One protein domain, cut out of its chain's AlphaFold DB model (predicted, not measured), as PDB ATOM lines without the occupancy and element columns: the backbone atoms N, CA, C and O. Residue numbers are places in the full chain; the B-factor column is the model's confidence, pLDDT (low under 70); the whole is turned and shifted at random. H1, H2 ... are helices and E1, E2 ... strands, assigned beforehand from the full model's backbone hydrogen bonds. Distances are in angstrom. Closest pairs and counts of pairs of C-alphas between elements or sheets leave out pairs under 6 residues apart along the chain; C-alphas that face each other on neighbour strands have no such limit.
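This is residues 195 to 297 of the 971 residues of the protein "Phage minor structural protein" of Anaerococcus tetradius (UniProt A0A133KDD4). Helix H2 packs slantwise over one face of a three-strand sheet, E6 E1 E7, with hairpin E4 and E5 beside E6 and H2, while hairpin E2 and E3 sticks out beyond E1 as an arm that makes the length. The printed part has 103 residues with seven named strands and two named helices, in the order E1 E2 E3 E4 E5 E6 H1 E7 H2, class mixed, helices and strands. Sheet E6 E1 E7 is mixed; both hairpins are antiparallel. The whole is only just loose, close to compact, with a radius of gyration of the C-alphas of 15.6 A, and spans 53 by 26 by 22 A.

Find C-alpha 201 at (-35.669, -23.817, -29.678), where E1, residues 201 to 205, begins its 13.4 A. It runs on into E2, residues 208 to 212, at 26 degrees. E3, residues 218 to 225, covers 16.0 A and bends by 73 degrees at residue 221. Next come E4, 233 to 237, E5, 240 to 244, E6, 250 to 252, H1, 254 to 260, and E7, 269 to 273. H2, residues 280 to 294, runs 20.7 A to C-alpha 294 at (-35.693, -15.276, -26.616).

Inner strand E1 is parallel to E7, N 203 to O 270 2.9 A, and antiparallel to E6, N 202 to O 251 2.9 A. H2 is on this sheet, making two layers, a helix on one face of a sheet; its height over the sheet is 6.8 A. The closest C-alphas of E1 and H2, Gly 204 and Thr 287, are 5.3 A apart. In hairpin E4 and E5, N 233 and O 244 are 2.9 A apart; the closest C-alphas of E5 and E6, Ser 244 and Ile 251, are 6.1 A apart. In hairpin E2 and E3, N 223 and O 209 are 2.7 A apart; both strands are apart from H2. H1 is only just not on the sheet E6 E1 E7, with 4 pairs of C-alphas within 10 A. Every O i to N i+4 pair is within hydrogen-bond range in H2, 2 of 3 in H1.

The C-alphas farthest apart, Asn 215 and Ile 259, are 52.8 A apart. The printed part has no cut and no long link. Confidence is under 70 at residues 195 to 197 and 209 to 223.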
ATOM      1  N   SER A 195     -43.573 -10.626 -32.686       67.94
ATOM      2  CA  SER A 195     -43.574 -12.092 -32.670       67.94
ATOM      3  C   SER A 195     -43.101 -12.727 -33.987       67.94
ATOM      4  O   SER A 195     -42.958 -13.946 -34.046       67.94
ATOM      5  N   ASP A 196     -42.882 -11.937 -35.044       58.75
ATOM      6  CA  ASP A 196     -42.689 -12.452 -36.410       58.75
ATOM      7  C   ASP A 196     -41.402 -13.287 -36.579       58.75
ATOM      8  O   ASP A 196     -41.412 -14.294 -37.288       58.75
ATOM      9  N   GLU A 197     -40.325 -12.934 -35.867       61.66
ATOM     10  CA  GLU A 197     -39.009 -13.605 -35.917       61.66
ATOM     11  C   GLU A 197     -38.675 -14.387 -34.631       61.66
ATOM     12  O   GLU A 197     -37.514 -14.543 -34.251       61.66
ATOM     13  N   LEU A 198     -39.694 -14.867 -33.916       81.25
ATOM     14  CA  LEU A 198     -39.489 -15.593 -32.668       81.25
ATOM     15  C   LEU A 198     -39.022 -17.043 -32.906       81.25
ATOM     16  O   LEU A 198     -39.598 -17.760 -33.728       81.25
ATOM     17  N   PHE A 199     -38.026 -17.499 -32.141       88.88
ATOM     18  CA  PHE A 199     -37.546 -18.887 -32.132       88.88
ATOM     19  C   PHE A 199     -37.936 -19.573 -30.824       88.88
ATOM     20  O   PHE A 199     -37.889 -18.953 -29.769       88.88
ATOM     21  N   THR A 200     -38.312 -20.848 -30.874       90.88
ATOM     22  CA  THR A 200     -38.799 -21.609 -29.706       90.88
ATOM     23  C   THR A 200     -37.835 -22.712 -29.269       90.88
ATOM     24  O   THR A 200     -38.059 -23.374 -28.253       90.88
ATOM     25  N   ALA A 201     -36.744 -22.901 -30.015       93.31
ATOM     26  CA  ALA A 201     -35.669 -23.817 -29.678       93.31
ATOM     27  C   ALA A 201     -34.299 -23.300 -30.141       93.31
ATOM     28  O   ALA A 201     -34.179 -22.637 -31.173       93.31
ATOM     29  N   PHE A 202     -33.250 -23.621 -29.383       95.69
ATOM     30  CA  PHE A 202     -31.911 -23.072 -29.596       95.69
ATOM     31  C   PHE A 202     -30.828 -24.146 -29.557       95.69
ATOM     32  O   PHE A 202     -30.820 -25.000 -28.671       95.69
ATOM     33  N   ILE A 203     -29.889 -24.056 -30.501       95.25
ATOM     34  CA  ILE A 203     -28.666 -24.863 -30.553       95.25
ATOM     35  C   ILE A 203     -27.511 -24.032 -29.999       95.25
ATOM     36  O   ILE A 203     -27.096 -23.054 -30.623       95.25
ATOM     37  N   GLY A 204     -26.969 -24.430 -28.849       90.94
ATOM     38  CA  GLY A 204     -25.817 -23.769 -28.237       90.94
ATOM     39  C   GLY A 204     -24.489 -24.283 -28.772       90.94
ATOM     40  O   GLY A 204     -24.238 -25.488 -28.790       90.94
ATOM     41  N   ARG A 205     -23.605 -23.372 -29.177       91.75
ATOM     42  CA  ARG A 205     -22.259 -23.692 -29.671       91.75
ATOM     43  C   ARG A 205     -21.202 -23.072 -28.767       91.75
ATOM     44  O   ARG A 205     -21.106 -21.854 -28.696       91.75
ATOM     45  N   GLY A 206     -20.411 -23.898 -28.089       86.12
ATOM     46  CA  GLY A 206     -19.352 -23.450 -27.182       86.12
ATOM     47  C   GLY A 206     -18.087 -22.981 -27.905       86.12
ATOM     48  O   GLY A 206     -18.076 -22.744 -29.120       86.12
ATOM     49  N   LYS A 207     -16.985 -22.897 -27.160       83.75
ATOM     50  CA  LYS A 207     -15.667 -22.524 -27.681       83.75
ATOM     51  C   LYS A 207     -15.204 -23.474 -28.794       83.75
ATOM     52  O   LYS A 207     -15.506 -24.669 -28.793       83.75
ATOM     53  N   GLY A 208     -14.487 -22.934 -29.778       75.94
ATOM     54  CA  GLY A 208     -13.843 -23.726 -30.830       75.94
ATOM     55  C   GLY A 208     -12.563 -24.381 -30.317       75.94
ATOM     56  O   GLY A 208     -11.711 -23.692 -29.757       75.94
ATOM     57  N   GLU A 209     -12.407 -25.689 -30.522       62.25
ATOM     58  CA  GLU A 209     -11.180 -26.413 -30.155       62.25
ATOM     59  C   GLU A 209      -9.960 -25.817 -30.877       62.25
ATOM     60  O   GLU A 209     -10.049 -25.436 -32.038       62.25
ATOM     61  N   THR A 210      -8.797 -25.704 -30.237       57.75
ATOM     62  CA  THR A 210      -7.603 -25.176 -30.928       57.75
ATOM     63  C   THR A 210      -7.002 -26.272 -31.809       57.75
ATOM     64  O   THR A 210      -6.683 -27.341 -31.296       57.75
ATOM     65  N   LYS A 211      -6.822 -26.045 -33.120       57.22
ATOM     66  CA  LYS A 211      -6.138 -27.026 -33.978       57.22
ATOM     67  C   LYS A 211      -4.658 -27.087 -33.618       57.22
ATOM     68  O   LYS A 211      -3.936 -26.100 -33.780       57.22
ATOM     69  N   THR A 212      -4.209 -28.246 -33.171       55.41
ATOM     70  CA  THR A 212      -2.800 -28.568 -32.943       55.41
ATOM     71  C   THR A 212      -2.249 -29.368 -34.122       55.41
ATOM     72  O   THR A 212      -2.997 -30.078 -34.793       55.41
ATOM     73  N   ASP A 213      -0.967 -29.180 -34.434       64.50
ATOM     74  CA  ASP A 213      -0.244 -30.051 -35.364       64.50
ATOM     75  C   ASP A 213       0.082 -31.406 -34.705       64.50
ATOM     76  O   ASP A 213      -0.132 -31.595 -33.505       64.50
ATOM     77  N   ASP A 214       0.636 -32.344 -35.481       63.12
ATOM     78  CA  ASP A 214       1.024 -33.691 -35.021       63.12
ATOM     79  C   ASP A 214       2.076 -33.683 -33.885       63.12
ATOM     80  O   ASP A 214       2.360 -34.721 -33.289       63.12
ATOM     81  N   ASN A 215       2.628 -32.510 -33.545       55.44
ATOM     82  CA  ASN A 215       3.579 -32.293 -32.455       55.44
ATOM     83  C   ASN A 215       2.953 -31.564 -31.245       55.44
ATOM     84  O   ASN A 215       3.669 -31.181 -30.317       55.44
ATOM     85  N   GLY A 216       1.630 -31.355 -31.235       54.66
ATOM     86  CA  GLY A 216       0.892 -30.733 -30.133       54.66
ATOM     87  C   GLY A 216       0.968 -29.202 -30.081       54.66
ATOM     88  O   GLY A 216       0.583 -28.611 -29.069       54.66
ATOM     89  N   LYS A 217       1.446 -28.527 -31.136       49.25
ATOM     90  CA  LYS A 217       1.598 -27.064 -31.176       49.25
ATOM     91  C   LYS A 217       0.421 -26.404 -31.900       49.25
ATOM     92  O   LYS A 217       0.011 -26.836 -32.972       49.25
ATOM     93  N   ALA A 218      -0.149 -25.348 -31.312       50.09
ATOM     94  CA  ALA A 218      -1.312 -24.649 -31.866       50.09
ATOM     95  C   ALA A 218      -0.997 -23.996 -33.230       50.09
ATOM     96  O   ALA A 218      -0.098 -23.166 -33.337       50.09
ATOM     97  N   THR A 219      -1.777 -24.337 -34.258       56.38
ATOM     98  CA  THR A 219      -1.612 -23.893 -35.663       56.38
ATOM     99  C   THR A 219      -2.350 -22.588 -35.993       56.38
ATOM    100  O   THR A 219      -2.390 -22.165 -37.144       56.38
ATOM    101  N   GLY A 220      -2.967 -21.943 -34.997       46.53
ATOM    102  CA  GLY A 220      -3.718 -20.691 -35.168       46.53
ATOM    103  C   GLY A 220      -5.116 -20.840 -35.790       46.53
ATOM    104  O   GLY A 220      -5.823 -19.844 -35.914       46.53
ATOM    105  N   GLY A 221      -5.549 -22.056 -36.149       48.66
ATOM    106  CA  GLY A 221      -6.911 -22.339 -36.621       48.66
ATOM    107  C   GLY A 221      -7.839 -22.857 -35.513       48.66
ATOM    108  O   GLY A 221      -7.441 -23.706 -34.718       48.66
ATOM    109  N   TYR A 222      -9.093 -22.397 -35.484       54.47
ATOM    110  CA  TYR A 222     -10.142 -22.964 -34.624       54.47
ATOM    111  C   TYR A 222     -10.788 -24.199 -35.296       54.47
ATOM    112  O   TYR A 222     -11.057 -24.210 -36.499       54.47
ATOM    113  N   GLY A 223     -10.980 -25.269 -34.528       61.09
ATOM    114  CA  GLY A 223     -11.630 -26.536 -34.859       61.09
ATOM    115  C   GLY A 223     -13.150 -26.494 -34.669       61.09
ATOM    116  O   GLY A 223     -13.758 -25.423 -34.658       61.09
ATOM    117  N   ARG A 224     -13.796 -27.666 -34.558       72.75
ATOM    118  CA  ARG A 224     -15.257 -27.758 -34.366       72.75
ATOM    119  C   ARG A 224     -15.642 -27.138 -33.013       72.75
ATOM    120  O   ARG A 224     -14.939 -27.315 -32.025       72.75
ATOM    121  N   LYS A 225     -16.749 -26.389 -32.979       83.62
ATOM    122  CA  LYS A 225     -17.291 -25.807 -31.738       83.62
ATOM    123  C   LYS A 225     -17.900 -26.892 -30.855       83.62
ATOM    124  O   LYS A 225     -18.575 -27.786 -31.374       83.62
ATOM    125  N   ILE A 226     -17.690 -26.769 -29.545       87.56
ATOM    126  CA  ILE A 226     -18.235 -27.681 -28.533       87.56
ATOM    127  C   ILE A 226     -19.771 -27.697 -28.603       87.56
ATOM    128  O   ILE A 226     -20.413 -26.665 -28.812       87.56
ATOM    129  N   LYS A 227     -20.344 -28.891 -28.440       92.06
ATOM    130  CA  LYS A 227     -21.782 -29.174 -28.336       92.06
ATOM    131  C   LYS A 227     -22.071 -29.913 -27.029       92.06
ATOM    132  O   LYS A 227     -21.157 -30.486 -26.434       92.06
ATOM    133  N   PHE A 228     -23.341 -29.969 -26.636       93.44
ATOM    134  CA  PHE A 228     -23.807 -30.726 -25.469       93.44
ATOM    135  C   PHE A 228     -24.668 -31.956 -25.819       93.44
ATOM    136  O   PHE A 228     -25.307 -32.520 -24.942       93.44
ATOM    137  N   ASP A 229     -24.617 -32.442 -27.063       92.62
ATOM    138  CA  ASP A 229     -25.339 -33.644 -27.527       92.62
ATOM    139  C   ASP A 229     -24.914 -34.959 -26.849       92.62
ATOM    140  O   ASP A 229     -25.598 -35.972 -26.963       92.62
ATOM    141  N   SER A 230     -23.802 -34.975 -26.119       91.38
ATOM    142  CA  SER A 230     -23.317 -36.166 -25.416       91.38
ATOM    143  C   SER A 230     -23.782 -36.278 -23.960       91.38
ATOM    144  O   SER A 230     -23.292 -37.155 -23.251       91.38
ATOM    145  N   ILE A 231     -24.622 -35.361 -23.471       92.88
ATOM    146  CA  ILE A 231     -25.153 -35.389 -22.100       92.88
ATOM    147  C   ILE A 231     -26.679 -35.482 -22.123       92.88
ATOM    148  O   ILE A 231     -27.319 -34.966 -23.030       92.88
ATOM    149  N   ASP A 232     -27.259 -36.133 -21.116       93.31
ATOM    150  CA  ASP A 232     -28.700 -36.070 -20.858       93.31
ATOM    151  C   ASP A 232     -28.975 -34.849 -19.972       93.31
ATOM    152  O   ASP A 232     -28.697 -34.866 -18.769       93.31
ATOM    153  N   TYR A 233     -29.429 -33.749 -20.572       95.56
ATOM    154  CA  TYR A 233     -29.636 -32.489 -19.863       95.56
ATOM    155  C   TYR A 233     -31.106 -32.302 -19.492       95.56
ATOM    156  O   TYR A 233     -31.970 -32.178 -20.359       95.56
ATOM    157  N   LYS A 234     -31.391 -32.212 -18.192       95.44
ATOM    158  CA  LYS A 234     -32.707 -31.853 -17.658       95.44
ATOM    159  C   LYS A 234     -32.539 -30.829 -16.548       95.44
ATOM    160  O   LYS A 234     -31.786 -31.072 -15.607       95.44
ATOM    161  N   ASP A 235     -33.253 -29.718 -16.657       93.62
ATOM    162  CA  ASP A 235     -33.206 -28.654 -15.658       93.62
ATOM    163  C   ASP A 235     -34.520 -27.864 -15.624       93.62
ATOM    164  O   ASP A 235     -35.320 -27.917 -16.566       93.62
ATOM    165  N   THR A 236     -34.722 -27.126 -14.536       88.81
ATOM    166  CA  THR A 236     -35.866 -26.240 -14.328       88.81
ATOM    167  C   THR A 236     -35.372 -24.851 -13.929       88.81
ATOM    168  O   THR A 236     -34.795 -24.677 -12.858       88.81
ATOM    169  N   ILE A 237     -35.638 -23.846 -14.766       81.12
ATOM    170  CA  ILE A 237     -35.303 -22.436 -14.511       81.12
ATOM    171  C   ILE A 237     -36.593 -21.618 -14.610       81.12
ATOM    172  O   ILE A 237     -37.366 -21.792 -15.547       81.12
ATOM    173  N   ASP A 238     -36.847 -20.763 -13.616       70.81
ATOM    174  CA  ASP A 238     -38.026 -19.881 -13.539       70.81
ATOM    175  C   ASP A 238     -39.381 -20.587 -13.754       70.81
ATOM    176  O   ASP A 238     -40.344 -20.000 -14.238       70.81
ATOM    177  N   GLY A 239     -39.472 -21.861 -13.353       74.19
ATOM    178  CA  GLY A 239     -40.684 -22.680 -13.475       74.19
ATOM    179  C   GLY A 239     -40.849 -23.389 -14.823       74.19
ATOM    180  O   GLY A 239     -41.752 -24.212 -14.958       74.19
ATOM    181  N   ILE A 240     -39.961 -23.144 -15.787       81.31
ATOM    182  CA  ILE A 240     -39.925 -23.834 -17.080       81.31
ATOM    183  C   ILE A 240     -39.001 -25.041 -16.953       81.31
ATOM    184  O   ILE A 240     -37.899 -24.920 -16.427       81.31
ATOM    185  N   THR A 241     -39.441 -26.213 -17.415       89.44
ATOM    186  CA  THR A 241     -38.639 -27.447 -17.383       89.44
ATOM    187  C   THR A 241     -38.309 -27.887 -18.796       89.44
ATOM    188  O   THR A 241     -39.209 -28.072 -19.611       89.44
ATOM    189  N   VAL A 242     -37.027 -28.123 -19.067       92.94
ATOM    190  CA  VAL A 242     -36.556 -28.612 -20.369       92.94
ATOM    191  C   VAL A 242     -35.877 -29.963 -20.228       92.94
ATOM    192  O   VAL A 242     -35.348 -30.310 -19.170       92.94
ATOM    193  N   HIS A 243     -35.893 -30.735 -21.310       94.88
ATOM    194  CA  HIS A 243     -35.173 -31.997 -21.417       94.88
ATOM    195  C   HIS A 243     -34.555 -32.107 -22.809       94.88
ATOM    196  O   HIS A 243     -35.276 -32.080 -23.804       94.88
ATOM    197  N   SER A 244     -33.229 -32.213 -22.861       93.75
ATOM    198  CA  SER A 244     -32.447 -32.472 -24.066       93.75
ATOM    199  C   SER A 244     -31.728 -33.814 -23.899       93.75
ATOM    200  O   SER A 244     -30.783 -33.896 -23.110       93.75
ATOM    201  N   PRO A 245     -32.218 -34.889 -24.543       93.25
ATOM    202  CA  PRO A 245     -31.657 -36.223 -24.380       93.25
ATOM    203  C   PRO A 245     -30.318 -36.375 -25.108       93.25
ATOM    204  O   PRO A 245     -30.009 -35.633 -26.041       93.25
ATOM    205  N   ILE A 246     -29.564 -37.417 -24.741       91.06
ATOM    206  CA  ILE A 246     -28.344 -37.815 -25.458       91.06
ATOM    207  C   ILE A 246     -28.654 -37.970 -26.955       91.06
ATOM    208  O   ILE A 246     -29.581 -38.681 -27.343       91.06
ATOM    209  N   GLY A 247     -27.853 -37.309 -27.790       87.69
ATOM    210  CA  GLY A 247     -28.023 -37.190 -29.236       87.69
ATOM    211  C   GLY A 247     -28.596 -35.845 -29.697       87.69
ATOM    212  O   GLY A 247     -28.619 -35.601 -30.900       87.69
ATOM    213  N   SER A 248     -29.025 -34.971 -28.777       91.50
ATOM    214  CA  SER A 248     -29.604 -33.655 -29.079       91.50
ATOM    215  C   SER A 248     -28.773 -32.512 -28.489       91.50
ATOM    216  O   SER A 248     -28.471 -32.504 -27.303       91.50
ATOM    217  N   ASP A 249     -28.435 -31.510 -29.305       92.00
ATOM    218  CA  ASP A 249     -27.815 -30.242 -28.883       92.00
ATOM    219  C   ASP A 249     -28.822 -29.076 -28.860       92.00
ATOM    220  O   ASP A 249     -28.442 -27.907 -28.952       92.00
ATOM    221  N   ILE A 250     -30.114 -29.396 -28.744       94.81
ATOM    222  CA  ILE A 250     -31.220 -28.435 -28.786       94.81
ATOM    223  C   ILE A 250     -31.831 -28.269 -27.393       94.81
ATOM    224  O   ILE A 250     -32.150 -29.255 -26.729       94.81
ATOM    225  N   ILE A 251     -32.070 -27.024 -26.978       96.88
ATOM    226  CA  ILE A 251     -32.995 -26.699 -25.887       96.88
ATOM    227  C   ILE A 251     -34.279 -26.130 -26.489       96.88
ATOM    228  O   ILE A 251     -34.242 -25.076 -27.116       96.88
ATOM    229  N   GLU A 252     -35.402 -26.816 -26.289       94.25
ATOM    230  CA  GLU A 252     -36.734 -26.394 -26.733       94.25
ATOM    231  C   GLU A 252     -37.583 -25.926 -25.546       94.25
ATOM    232  O   GLU A 252     -37.692 -26.631 -24.540       94.25
ATOM    233  N   ILE A 253     -38.250 -24.779 -25.696       91.50
ATOM    234  CA  ILE A 253     -39.302 -24.326 -24.783       91.50
ATOM    235  C   ILE A 253     -40.651 -24.788 -25.349       91.50
ATOM    236  O   ILE A 253     -41.258 -24.110 -26.177       91.50
ATOM    237  N   LYS A 254     -41.125 -25.965 -24.923       89.12
ATOM    238  CA  LYS A 254     -42.319 -26.624 -25.496       89.12
ATOM    239  C   LYS A 254     -43.583 -25.773 -25.413       89.12
ATOM    240  O   LYS A 254     -44.427 -25.814 -26.306       89.12
ATOM    241  N   GLU A 255     -43.726 -25.010 -24.338       84.50
ATOM    242  CA  GLU A 255     -44.824 -24.070 -24.139       84.50
ATOM    243  C   GLU A 255     -44.810 -22.975 -25.212       84.50
ATOM    244  O   GLU A 255     -45.858 -22.666 -25.775       84.50
ATOM    245  N   ALA A 256     -43.626 -22.460 -25.562       84.44
ATOM    246  CA  ALA A 256     -43.459 -21.497 -26.644       84.44
ATOM    247  C   ALA A 256     -43.673 -22.149 -28.015       84.44
ATOM    248  O   ALA A 256     -44.348 -21.561 -28.853       84.44
ATOM    249  N   THR A 257     -43.189 -23.378 -28.243       87.94
ATOM    250  CA  THR A 257     -43.442 -24.126 -29.492       87.94
ATOM    251  C   THR A 257     -44.935 -24.314 -29.751       87.94
ATOM    252  O   THR A 257     -45.384 -24.142 -30.879       87.94
ATOM    253  N   ARG A 258     -45.738 -24.593 -28.717       85.75
ATOM    254  CA  ARG A 258     -47.196 -24.756 -28.858       85.75
ATOM    255  C   ARG A 258     -47.894 -23.503 -29.403       85.75
ATOM    256  O   ARG A 258     -48.954 -23.619 -30.007       85.75
ATOM    257  N   ILE A 259     -47.326 -22.328 -29.149       80.31
ATOM    258  CA  ILE A 259     -47.932 -21.031 -29.463       80.31
ATOM    259  C   ILE A 259     -47.306 -20.421 -30.723       80.31
ATOM    260  O   ILE A 259     -48.022 -19.955 -31.606       80.31
ATOM    261  N   TYR A 260     -45.975 -20.412 -30.797       81.56
ATOM    262  CA  TYR A 260     -45.182 -19.703 -31.804       81.56
ATOM    263  C   TYR A 260     -44.397 -20.637 -32.736       81.56
ATOM    264  O   TYR A 260     -43.682 -20.162 -33.616       81.56
ATOM    265  N   GLY A 261     -44.504 -21.956 -32.552       82.00
ATOM    266  CA  GLY A 261     -43.916 -22.952 -33.447       82.00
ATOM    267  C   GLY A 261     -44.544 -22.937 -34.844       82.00
ATOM    268  O   GLY A 261     -45.356 -22.076 -35.196       82.00
ATOM    269  N   TYR A 262     -44.144 -23.884 -35.681       82.94
ATOM    270  CA  TYR A 262     -44.804 -24.088 -36.967       82.94
ATOM    271  C   TYR A 262     -46.193 -24.726 -36.774       82.94
ATOM    272  O   TYR A 262     -46.430 -25.395 -35.767       82.94
ATOM    273  N   PRO A 263     -47.127 -24.562 -37.733       82.19
ATOM    274  CA  PRO A 263     -48.470 -25.149 -37.644       82.19
ATOM    275  C   PRO A 263     -48.504 -26.677 -37.485       82.19
ATOM    276  O   PRO A 263     -49.509 -27.222 -37.037       82.19
ATOM    277  N   ASP A 264     -47.423 -27.371 -37.847       85.31
ATOM    278  CA  ASP A 264     -47.255 -28.817 -37.667       85.31
ATOM    279  C   ASP A 264     -46.819 -29.217 -36.242       85.31
ATOM    280  O   ASP A 264     -46.661 -30.401 -35.948       85.31
ATOM    281  N   GLY A 265     -46.643 -28.237 -35.350       82.75
ATOM    282  CA  GLY A 265     -46.200 -28.424 -33.972       82.75
ATOM    283  C   GLY A 265     -44.683 -28.519 -33.805       82.75
ATOM    284  O   GLY A 265     -44.228 -28.762 -32.687       82.75
ATOM    285  N   SER A 266     -43.894 -28.334 -34.869       87.62
ATOM    286  CA  SER A 266     -42.431 -28.335 -34.785       87.62
ATOM    287  C   SER A 266     -41.872 -26.993 -34.271       87.62
ATOM    288  O   SER A 266     -42.453 -25.927 -34.523       87.62
ATOM    289  N   PRO A 267     -40.747 -27.002 -33.528       92.00
ATOM    290  CA  PRO A 267     -40.143 -25.781 -33.009       92.00
ATOM    291  C   PRO A 267     -39.457 -24.960 -34.105       92.00
ATOM    292  O   PRO A 267     -38.887 -25.497 -35.055       92.00
ATOM    293  N   ARG A 268     -39.421 -23.637 -33.924       90.00
ATOM    294  CA  ARG A 268     -38.586 -22.738 -34.735       90.00
ATOM    295  C   ARG A 268     -37.179 -22.704 -34.139       90.00
ATOM    296  O   ARG A 268     -37.018 -22.240 -33.012       90.00
ATOM    297  N   ILE A 269     -36.175 -23.197 -34.869       92.06
ATOM    298  CA  ILE A 269     -34.821 -23.423 -34.334       92.06
ATOM    299  C   ILE A 269     -33.844 -22.326 -34.780       92.06
ATOM    300  O   ILE A 269     -33.757 -22.020 -35.968       92.06
ATOM    301  N   CYS A 270     -33.051 -21.796 -33.845       89.38
ATOM    302  CA  CYS A 270     -31.920 -20.902 -34.122       89.38
ATOM    303  C   CYS A 270     -30.623 -21.402 -33.460       89.38
ATOM    304  O   CYS A 270     -30.655 -22.169 -32.500       89.38
ATOM    305  N   THR A 271     -29.462 -20.989 -33.971       89.75
ATOM    306  CA  THR A 271     -28.152 -21.299 -33.368       89.75
ATOM    307  C   THR A 271     -27.617 -20.086 -32.608       89.75
ATOM    308  O   THR A 271     -27.678 -18.972 -33.119       89.75
ATOM    309  N   VAL A 272     -27.053 -20.304 -31.418       88.31
ATOM    310  CA  VAL A 272     -26.423 -19.272 -30.579       88.31
ATOM    311  C   VAL A 272     -24.993 -19.675 -30.206       88.31
ATOM    312  O   VAL A 272     -24.719 -20.828 -29.870       88.31
ATOM    313  N   ASP A 273     -24.068 -18.717 -30.283       87.62
ATOM    314  CA  ASP A 273     -22.639 -18.917 -30.040       87.62
ATOM    315  C   ASP A 273     -22.214 -18.407 -28.651       87.62
ATOM    316  O   ASP A 273     -22.359 -17.229 -28.334       87.62
ATOM    317  N   PHE A 274     -21.593 -19.278 -27.856       84.25
ATOM    318  CA  PHE A 274     -20.998 -18.997 -26.549       84.25
ATOM    319  C   PHE A 274     -19.485 -19.247 -26.604       84.25
ATOM    320  O   PHE A 274     -18.979 -20.274 -26.148       84.25
ATOM    321  N   GLY A 275     -18.755 -18.301 -27.202       76.25
ATOM    322  CA  GLY A 275     -17.339 -18.458 -27.562       76.25
ATOM    323  C   GLY A 275     -16.365 -18.730 -26.407       76.25
ATOM    324  O   GLY A 275     -15.251 -19.174 -26.673       76.25
ATOM    325  N   ASP A 276     -16.786 -18.522 -25.159       78.88
ATOM    326  CA  ASP A 276     -15.947 -18.660 -23.963       78.88
ATOM    327  C   ASP A 276     -16.251 -19.924 -23.135       78.88
ATOM    328  O   ASP A 276     -15.531 -20.209 -22.181       78.88
ATOM    329  N   ILE A 277     -17.297 -20.688 -23.478       79.75
ATOM    330  CA  ILE A 277     -17.747 -21.840 -22.682       79.75
ATOM    331  C   ILE A 277     -17.142 -23.135 -23.224       79.75
ATOM    332  O   ILE A 277     -17.362 -23.500 -24.383       79.75
ATOM    333  N   GLU A 278     -16.402 -23.840 -22.370       85.31
ATOM    334  CA  GLU A 278     -15.771 -25.130 -22.683       85.31
ATOM    335  C   GLU A 278     -16.526 -26.329 -22.082       85.31
ATOM    336  O   GLU A 278     -16.517 -27.416 -22.661       85.31
ATOM    337  N   ASP A 279     -17.218 -26.151 -20.952       88.56
ATOM    338  CA  ASP A 279     -17.979 -27.227 -20.319       88.56
ATOM    339  C   ASP A 279     -19.351 -27.433 -20.983       88.56
ATOM    340  O   ASP A 279     -20.106 -26.494 -21.244       88.56
ATOM    341  N   LYS A 280     -19.700 -28.696 -21.246       91.50
ATOM    342  CA  LYS A 280     -20.941 -29.059 -21.950       91.50
ATOM    343  C   LYS A 280     -22.193 -28.776 -21.123       91.50
ATOM    344  O   LYS A 280     -23.221 -28.405 -21.687       91.50
ATOM    345  N   ARG A 281     -22.131 -28.959 -19.802       91.19
ATOM    346  CA  ARG A 281     -23.268 -28.701 -18.915       91.19
ATOM    347  C   ARG A 281     -23.467 -27.200 -18.735       91.19
ATOM    348  O   ARG A 281     -24.603 -26.742 -18.804       91.19
ATOM    349  N   GLU A 282     -22.391 -26.432 -18.589       90.12
ATOM    350  CA  GLU A 282     -22.440 -24.966 -18.598       90.12
ATOM    351  C   GLU A 282     -22.991 -24.424 -19.921       90.12
ATOM    352  O   GLU A 282     -23.818 -23.512 -19.909       90.12
ATOM    353  N   LEU A 283     -22.610 -25.025 -21.054       92.69
ATOM    354  CA  LEU A 283     -23.133 -24.665 -22.371       92.69
ATOM    355  C   LEU A 283     -24.642 -24.928 -22.472       92.69
ATOM    356  O   LEU A 283     -25.380 -24.068 -22.957       92.69
ATOM    357  N   ALA A 284     -25.121 -26.074 -21.979       92.56
ATOM    358  CA  ALA A 284     -26.551 -26.386 -21.934       92.56
ATOM    359  C   ALA A 284     -27.330 -25.413 -21.025       92.56
ATOM    360  O   ALA A 284     -28.387 -24.919 -21.421       92.56
ATOM    361  N   ILE A 285     -26.779 -25.051 -19.858       92.00
ATOM    362  CA  ILE A 285     -27.363 -24.048 -18.946       92.00
ATOM    363  C   ILE A 285     -27.427 -22.666 -19.609       92.00
ATOM    364  O   ILE A 285     -28.451 -21.987 -19.524       92.00
ATOM    365  N   ALA A 286     -26.353 -22.235 -20.277       88.38
ATOM    366  CA  ALA A 286     -26.309 -20.956 -20.985       88.38
ATOM    367  C   ALA A 286     -27.330 -20.908 -22.132       88.38
ATOM    368  O   ALA A 286     -28.061 -19.928 -22.274       88.38
ATOM    369  N   THR A 287     -27.442 -22.004 -22.886       93.81
ATOM    370  CA  THR A 287     -28.437 -22.164 -23.958       93.81
ATOM    371  C   THR A 287     -29.857 -22.129 -23.403       93.81
ATOM    372  O   THR A 287     -30.716 -21.466 -23.976       93.81
ATOM    373  N   PHE A 288     -30.113 -22.774 -22.259       93.06
ATOM    374  CA  PHE A 288     -31.430 -22.752 -21.627       93.06
ATOM    375  C   PHE A 288     -31.826 -21.350 -21.141       93.06
ATOM    376  O   PHE A 288     -32.934 -20.895 -21.421       93.06
ATOM    377  N   LYS A 289     -30.913 -20.613 -20.499       88.75
ATOM    378  CA  LYS A 289     -31.162 -19.215 -20.105       88.75
ATOM    379  C   LYS A 289     -31.458 -18.322 -21.311       88.75
ATOM    380  O   LYS A 289     -32.404 -17.542 -21.270       88.75
ATOM    381  N   TYR A 290     -30.688 -18.481 -22.389       88.56
ATOM    382  CA  TYR A 290     -30.920 -17.755 -23.637       88.56
ATOM    383  C   TYR A 290     -32.295 -18.076 -24.229       88.56
ATOM    384  O   TYR A 290     -33.014 -17.166 -24.640       88.56
ATOM    385  N   ALA A 291     -32.684 -19.355 -24.217       89.00
ATOM    386  CA  ALA A 291     -33.978 -19.800 -24.712       89.00
ATOM    387  C   ALA A 291     -35.141 -19.151 -23.942       89.00
ATOM    388  O   ALA A 291     -36.051 -18.622 -24.575       89.00
ATOM    389  N   ILE A 292     -35.103 -19.112 -22.605       83.62
ATOM    390  CA  ILE A 292     -36.150 -18.464 -21.783       83.62
ATOM    391  C   ILE A 292     -36.361 -16.990 -22.167       83.62
ATOM    392  O   ILE A 292     -37.495 -16.512 -22.209       83.62
ATOM    393  N   GLU A 293     -35.280 -16.269 -22.464       80.38
ATOM    394  CA  GLU A 293     -35.327 -14.841 -22.791       80.38
ATOM    395  C   GLU A 293     -35.774 -14.569 -24.240       80.38
ATOM    396  O   GLU A 293     -36.426 -13.558 -24.498       80.38
ATOM    397  N   HIS A 294     -35.477 -15.479 -25.175       84.25
ATOM    398  CA  HIS A 294     -35.693 -15.276 -26.616       84.25
ATOM    399  C   HIS A 294     -36.842 -16.108 -27.215       84.25
ATOM    400  O   HIS A 294     -37.119 -15.971 -28.405       84.25
ATOM    401  N   SER A 295     -37.538 -16.922 -26.409       85.12
ATOM    402  CA  SER A 295     -38.704 -17.726 -26.839       85.12
ATOM    403  C   SER A 295     -40.054 -17.075 -26.546       85.12
ATOM    404  O   SER A 295     -41.079 -17.755 -26.526       85.12
ATOM    405  N   ARG A 296     -40.084 -15.765 -26.296       82.00
ATOM    406  CA  ARG A 296     -41.315 -14.986 -26.106       82.00
ATOM    407  C   ARG A 296     -41.134 -13.552 -26.607       82.00
ATOM    408  O   ARG A 296     -40.007 -13.050 -26.578       82.00
ATOM    409  N   PRO A 297     -42.211 -12.865 -27.017       79.69
ATOM    410  CA  PRO A 297     -42.171 -11.421 -27.178       79.69
ATOM    411  C   PRO A 297     -41.643 -10.778 -25.894       79.69
ATOM    412  O   PRO A 297     -42.076 -11.098 -24.779       79.69
TER     413      PRO A 297